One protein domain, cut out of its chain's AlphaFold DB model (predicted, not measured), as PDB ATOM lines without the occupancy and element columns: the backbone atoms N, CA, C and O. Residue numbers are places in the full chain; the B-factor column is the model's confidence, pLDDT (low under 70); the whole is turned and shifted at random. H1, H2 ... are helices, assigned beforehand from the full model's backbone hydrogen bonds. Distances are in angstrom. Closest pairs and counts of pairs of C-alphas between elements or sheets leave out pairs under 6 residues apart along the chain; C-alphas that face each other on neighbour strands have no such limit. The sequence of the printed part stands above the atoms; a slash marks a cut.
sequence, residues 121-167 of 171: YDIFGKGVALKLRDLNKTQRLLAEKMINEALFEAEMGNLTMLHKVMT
ATOM      1  N   TYR A 121      25.888  -4.399  -6.054       94.38
ATOM      2  CA  TYR A 121      27.303  -4.552  -6.378       94.38
ATOM      3  C   TYR A 121      27.534  -4.659  -7.893       94.38
ATOM      4  O   TYR A 121      28.496  -4.062  -8.374       94.38
ATOM      5  N   ASP A 122      26.644  -5.303  -8.663       95.50
ATOM      6  CA  ASP A 122      26.689  -5.262 -10.140       95.50
ATOM      7  C   ASP A 122      26.574  -3.818 -10.659       95.50
ATOM      8  O   ASP A 122      27.372  -3.374 -11.493       95.50
ATOM      9  N   ILE A 123      25.602  -3.057 -10.141       95.69
ATOM     10  CA  ILE A 123      25.383  -1.644 -10.483       95.69
ATOM     11  C   ILE A 123      26.623  -0.814 -10.118       95.69
ATOM     12  O   ILE A 123      27.104  -0.021 -10.937       95.69
ATOM     13  N   PHE A 124      27.183  -1.018  -8.921       96.50
ATOM     14  CA  PHE A 124      28.406  -0.339  -8.489       96.50
ATOM     15  C   PHE A 124      29.610  -0.696  -9.374       96.50
ATOM     16  O   PHE A 124      30.315   0.203  -9.838       96.50
ATOM     17  N   GLY A 125      29.814  -1.980  -9.679       96.56
ATOM     18  CA  GLY A 125      30.890  -2.472 -10.540       96.56
ATOM     19  C   GLY A 125      30.812  -1.903 -11.957       96.56
ATOM     20  O   GLY A 125      31.821  -1.441 -12.494       96.56
ATOM     21  N   LYS A 126      29.606  -1.816 -12.536       96.12
ATOM     22  CA  LYS A 126      29.369  -1.116 -13.812       96.12
ATOM     23  C   LYS A 126      29.693   0.377 -13.705       96.12
ATOM     24  O   LYS A 126      30.347   0.917 -14.594       96.12
ATOM     25  N   GLY A 127      29.319   1.031 -12.604       96.56
ATOM     26  CA  GLY A 127      29.672   2.428 -12.323       96.56
ATOM     27  C   GLY A 127      31.183   2.678 -12.208       96.56
ATOM     28  O   GLY A 127      31.680   3.686 -12.714       96.56
ATOM     29  N   VAL A 128      31.933   1.754 -11.599       97.44
ATOM     30  CA  VAL A 128      33.406   1.793 -11.545       97.44
ATOM     31  C   VAL A 128      34.008   1.557 -12.933       97.44
ATOM     32  O   VAL A 128      34.861   2.333 -13.362       97.44
ATOM     33  N   ALA A 129      33.531   0.554 -13.674       97.12
ATOM     34  CA  ALA A 129      34.011   0.247 -15.023       97.12
ATOM     35  C   ALA A 129      33.789   1.403 -16.017       97.12
ATOM     36  O   ALA A 129      34.658   1.670 -16.850       97.12
ATOM     37  N   LEU A 130      32.665   2.126 -15.906       97.31
ATOM     38  CA  LEU A 130      32.417   3.358 -16.661       97.31
ATOM     39  C   LEU A 130      33.462   4.433 -16.327       97.31
ATOM     40  O   LEU A 130      34.147   4.904 -17.227       97.31
ATOM     41  N   LYS A 131      33.680   4.739 -15.039       97.06
ATOM     42  CA  LYS A 131      34.700   5.717 -14.615       97.06
ATOM     43  C   LYS A 131      36.108   5.344 -15.097       97.06
ATOM     44  O   LYS A 131      36.832   6.206 -15.586       97.06
ATOM     45  N   LEU A 132      36.495   4.069 -15.007       97.12
ATOM     46  CA  LEU A 132      37.795   3.592 -15.498       97.12
ATOM     47  C   LEU A 132      37.948   3.781 -17.016       97.12
ATOM     48  O   LEU A 132      39.049   4.090 -17.477       97.12
ATOM     49  N   ARG A 133      36.867   3.627 -17.796       96.44
ATOM     50  CA  ARG A 133      36.868   3.771 -19.262       96.44
ATOM     51  C   ARG A 133      37.254   5.176 -19.725       96.44
ATOM     52  O   ARG A 133      37.940   5.285 -20.744       96.44
ATOM     53  N   ASP A 134      36.875   6.197 -18.961       96.12
ATOM     54  CA  ASP A 134      37.117   7.606 -19.284       96.12
ATOM     55  C   ASP A 134      38.514   8.093 -18.845       96.12
ATOM     56  O   ASP A 134      39.023   9.084 -19.367       96.12
ATOM     57  N   LEU A 135      39.185   7.374 -17.932       96.12
ATOM     58  CA  LEU A 135      40.541   7.705 -17.471       96.12
ATOM     59  C   LEU A 135      41.631   7.414 -18.514       96.12
ATOM     60  O   LEU A 135      41.613   6.387 -19.205       96.12
ATOM     61  N   ASN A 136      42.667   8.260 -18.519       97.31
ATOM     62  CA  ASN A 136      43.924   8.038 -19.234       97.31
ATOM     63  C   ASN A 136      44.576   6.703 -18.822       97.31
ATOM     64  O   ASN A 136      44.570   6.340 -17.646       97.31
ATOM     65  N   LYS A 137      45.227   6.004 -19.767       96.56
ATOM     66  CA  LYS A 137      45.797   4.652 -19.560       96.56
ATOM     67  C   LYS A 137      46.631   4.509 -18.275       96.56
ATOM     68  O   LYS A 137      46.457   3.537 -17.552       96.56
ATOM     69  N   THR A 138      47.509   5.467 -17.975       95.75
ATOM     70  CA  THR A 138      48.359   5.430 -16.770       95.75
ATOM     71  C   THR A 138      47.545   5.563 -15.480       95.75
ATOM     72  O   THR A 138      47.784   4.827 -14.530       95.75
ATOM     73  N   GLN A 139      46.552   6.458 -15.452       95.94
ATOM     74  CA  GLN A 139      45.662   6.634 -14.297       95.94
ATOM     75  C   GLN A 139      44.749   5.423 -14.099       95.94
ATOM     76  O   GLN A 139      44.527   5.015 -12.965       95.94
ATOM     77  N   ARG A 140      44.278   4.811 -15.193       97.31
ATOM     78  CA  ARG A 140      43.502   3.568 -15.156       97.31
ATOM     79  C   ARG A 140      44.285   2.430 -14.503       97.31
ATOM     80  O   ARG A 140      43.781   1.844 -13.560       97.31
ATOM     81  N   LEU A 141      45.528   2.188 -14.930       95.69
ATOM     82  CA  LEU A 141      46.390   1.148 -14.344       95.69
ATOM     83  C   LEU A 141      46.675   1.387 -12.849       95.69
ATOM     84  O   LEU A 141      46.719   0.441 -12.066       95.69
ATOM     85  N   LEU A 142      46.843   2.650 -12.437       94.19
ATOM     86  CA  LEU A 142      47.010   3.015 -11.026       94.19
ATOM     87  C   LEU A 142      45.725   2.784 -10.215       94.19
ATOM     88  O   LEU A 142      45.789   2.230  -9.119       94.19
ATOM     89  N   ALA A 143      44.563   3.151 -10.762       96.06
ATOM     90  CA  ALA A 143      43.265   2.916 -10.136       96.06
ATOM     91  C   ALA A 143      42.934   1.415 -10.038       96.06
ATOM     92  O   ALA A 143      42.484   0.965  -8.990       96.06
ATOM     93  N   GLU A 144      43.221   0.631 -11.082       95.25
ATOM     94  CA  GLU A 144      43.095  -0.831 -11.088       95.25
ATOM     95  C   GLU A 144      43.986  -1.471 -10.007       95.25
ATOM     96  O   GLU A 144      43.490  -2.296  -9.238       95.25
ATOM     97  N   LYS A 145      45.252  -1.036  -9.849       94.38
ATOM     98  CA  LYS A 145      46.093  -1.481  -8.718       94.38
ATOM     99  C   LYS A 145      45.440  -1.145  -7.376       94.38
ATOM    100  O   LYS A 145      45.337  -2.019  -6.528       94.38
ATOM    101  N   MET A 146      45.010   0.102  -7.175       93.50
ATOM    102  CA  MET A 146      44.434   0.551  -5.900       93.50
ATOM    103  C   MET A 146      43.142  -0.189  -5.526       93.50
ATOM    104  O   MET A 146      42.938  -0.488  -4.353       93.50
ATOM    105  N   ILE A 147      42.287  -0.498  -6.505       94.94
ATOM    106  CA  ILE A 147      41.072  -1.296  -6.295       94.94
ATOM    107  C   ILE A 147      41.448  -2.719  -5.869       94.94
ATOM    108  O   ILE A 147      40.912  -3.217  -4.882       94.94
ATOM    109  N   ASN A 148      42.406  -3.347  -6.558       95.38
ATOM    110  CA  ASN A 148      42.867  -4.694  -6.218       95.38
ATOM    111  C   ASN A 148      43.535  -4.745  -4.832       95.38
ATOM    112  O   ASN A 148      43.282  -5.682  -4.082       95.38
ATOM    113  N   GLU A 149      44.329  -3.731  -4.463       93.25
ATOM    114  CA  GLU A 149      44.945  -3.616  -3.130       93.25
ATOM    115  C   GLU A 149      43.886  -3.557  -2.023       93.25
ATOM    116  O   GLU A 149      43.955  -4.295  -1.045       93.25
ATOM    117  N   ALA A 150      42.877  -2.694  -2.196       93.38
ATOM    118  CA  ALA A 150      41.824  -2.500  -1.206       93.38
ATOM    119  C   ALA A 150      40.936  -3.745  -1.056       93.38
ATOM    120  O   ALA A 150      40.520  -4.062   0.055       93.38
ATOM    121  N   LEU A 151      40.666  -4.465  -2.151       94.31
ATOM    122  CA  LEU A 151      39.937  -5.737  -2.109       94.31
ATOM    123  C   LEU A 151      40.761  -6.846  -1.440       94.31
ATOM    124  O   LEU A 151      40.217  -7.581  -0.620       94.31
ATOM    125  N   PHE A 152      42.062  -6.932  -1.725       95.00
ATOM    126  CA  PHE A 152      42.965  -7.903  -1.101       95.00
ATOM    127  C   PHE A 152      43.084  -7.686   0.415       95.00
ATOM    128  O   PHE A 152      42.897  -8.621   1.190       95.00
ATOM    129  N   GLU A 153      43.314  -6.450   0.863       92.62
ATOM    130  CA  GLU A 153      43.375  -6.141   2.299       92.62
ATOM    131  C   GLU A 153      42.009  -6.305   2.992       92.62
ATOM    132  O   GLU A 153      41.960  -6.573   4.192       92.62
ATOM    133  N   ALA A 154      40.890  -6.185   2.264       93.50
ATOM    134  CA  ALA A 154      39.562  -6.498   2.796       93.50
ATOM    135  C   ALA A 154      39.355  -8.009   2.979       93.50
ATOM    136  O   ALA A 154      38.862  -8.428   4.024       93.50
ATOM    137  N   GLU A 155      39.762  -8.825   2.002       93.75
ATOM    138  CA  GLU A 155      39.699 -10.293   2.072       93.75
ATOM    139  C   GLU A 155      40.602 -10.852   3.186       93.75
ATOM    140  O   GLU A 155      40.219 -11.788   3.885       93.75
ATOM    141  N   MET A 156      41.753 -10.214   3.428       93.50
ATOM    142  CA  MET A 156      42.656 -10.529   4.545       93.50
ATOM    143  C   MET A 156      42.183  -9.992   5.912       93.50
ATOM    144  O   MET A 156      42.825 -10.263   6.924       93.50
ATOM    145  N   GLY A 157      41.089  -9.222   5.973       92.12
ATOM    146  CA  GLY A 157      40.579  -8.612   7.212       92.12
ATOM    147  C   GLY A 157      41.387  -7.413   7.736       92.12
ATOM    148  O   GLY A 157      41.104  -6.905   8.820       92.12
ATOM    149  N   ASN A 158      42.368  -6.931   6.970       89.31
ATOM    150  CA  ASN A 158      43.282  -5.841   7.327       89.31
ATOM    151  C   ASN A 158      42.749  -4.438   6.977       89.31
ATOM    152  O   ASN A 158      43.294  -3.438   7.459       89.31
ATOM    153  N   LEU A 159      41.731  -4.327   6.112       89.25
ATOM    154  CA  LEU A 159      41.215  -3.041   5.628       89.25
ATOM    155  C   LEU A 159      40.476  -2.263   6.732       89.25
ATOM    156  O   LEU A 159      39.253  -2.296   6.859       89.25
ATOM    157  N   THR A 160      41.242  -1.517   7.524       88.25
ATOM    158  CA  THR A 160      40.728  -0.598   8.544       88.25
ATOM    159  C   THR A 160      40.409   0.784   7.968       88.25
ATOM    160  O   THR A 160      40.951   1.201   6.944       88.25
ATOM    161  N   MET A 161      39.599   1.564   8.695       80.94
ATOM    162  CA  MET A 161      39.260   2.962   8.365       80.94
ATOM    163  C   MET A 161      40.472   3.917   8.288       80.94
ATOM    164  O   MET A 161      40.318   5.064   7.872       80.94
ATOM    165  N   LEU A 162      41.666   3.471   8.699       78.81
ATOM    166  CA  LEU A 162      42.918   4.230   8.616       78.81
ATOM    167  C   LEU A 162      43.712   3.948   7.327       78.81
ATOM    168  O   LEU A 162      44.718   4.619   7.083       78.81
ATOM    169  N   HIS A 163      43.290   2.982   6.501       80.94
ATOM    170  CA  HIS A 163      43.978   2.646   5.256       80.94
ATOM    171  C   HIS A 163      43.970   3.845   4.293       80.94
ATOM    172  O   HIS A 163      42.919   4.329   3.869       80.94
ATOM    173  N   LYS A 164      45.162   4.339   3.942       82.44
ATOM    174  CA  LYS A 164      45.351   5.582   3.187       82.44
ATOM    175  C   LYS A 164      46.262   5.368   1.986       82.44
ATOM    176  O   LYS A 164      47.366   4.850   2.111       82.44
ATOM    177  N   VAL A 165      45.839   5.900   0.840       78.00
ATOM    178  CA  VAL A 165      46.653   5.965  -0.380       78.00
ATOM    179  C   VAL A 165      47.898   6.824  -0.125       78.00
ATOM    180  O   VAL A 165      47.812   8.047   0.004       78.00
ATOM    181  N   MET A 166      49.065   6.185  -0.054       75.75
ATOM    182  CA  MET A 166      50.352   6.874   0.041       75.75
ATOM    183  C   MET A 166      50.761   7.406  -1.335       75.75
ATOM    184  O   MET A 166      51.309   6.686  -2.166       75.75
ATOM    185  N   THR A 167      50.508   8.691  -1.580       76.38
ATOM    186  CA  THR A 167      51.125   9.413  -2.699       76.38
ATOM    187  C   THR A 167      52.636   9.517  -2.467       76.38
ATOM    188  O   THR A 167      53.021   9.945  -1.375       76.38
TER     189      THR A 167
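Overview. This is residues 121 to 167 of the 171 residues of an uncharacterized protein of Cinara cedri (UniProt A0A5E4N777). The longest helix, H2, makes a narrow V with the shorter H1, the two meeting near their linked ends, and an unnamed tail, residues 156 to 167, folds back from the far end of H2. Residues 121 to 127 of H1 stick out free. The printed part has 47 residues with two named helices, H1 then H2, and no named strand; its class is all helix. It is loose, with a radius of gyration of the C-alphas of 12.0 A, and flat, spanning 30 by 28 by 14 A.

Arrangement. Start at H2, residues 137 to 155, and look from its residues 140 to 143 to residues 132 to 133 of H1, residues 121 to 134. With these parts alone the helices only just touch, with 3 pairs of C-alphas within 8 A; the closest C-alphas, of Leu 132 and Arg 140, are 5.7 A apart. They form a helical hairpin, running opposite ways at a shallow tilt of 26 degrees. In H1 and H2 every O i to N i+4 pair is within hydrogen-bond range.

Along the chain. Find C-alpha 137 at (45.797, 4.652, -19.560); H2 runs 27.0 A to C-alpha 155 at (39.699, -10.293, 2.072). H1 runs 20.3 A from C-alpha 121 at (27.303, -4.552, -6.378).

Size, cuts and confidence. The farthest C-alphas, of Asn 136 and Gly 157, are 31.4 A apart. The link from H1 to H2 is tight, the printed part has no cut, and no printed residue is under 70 in pLDDT.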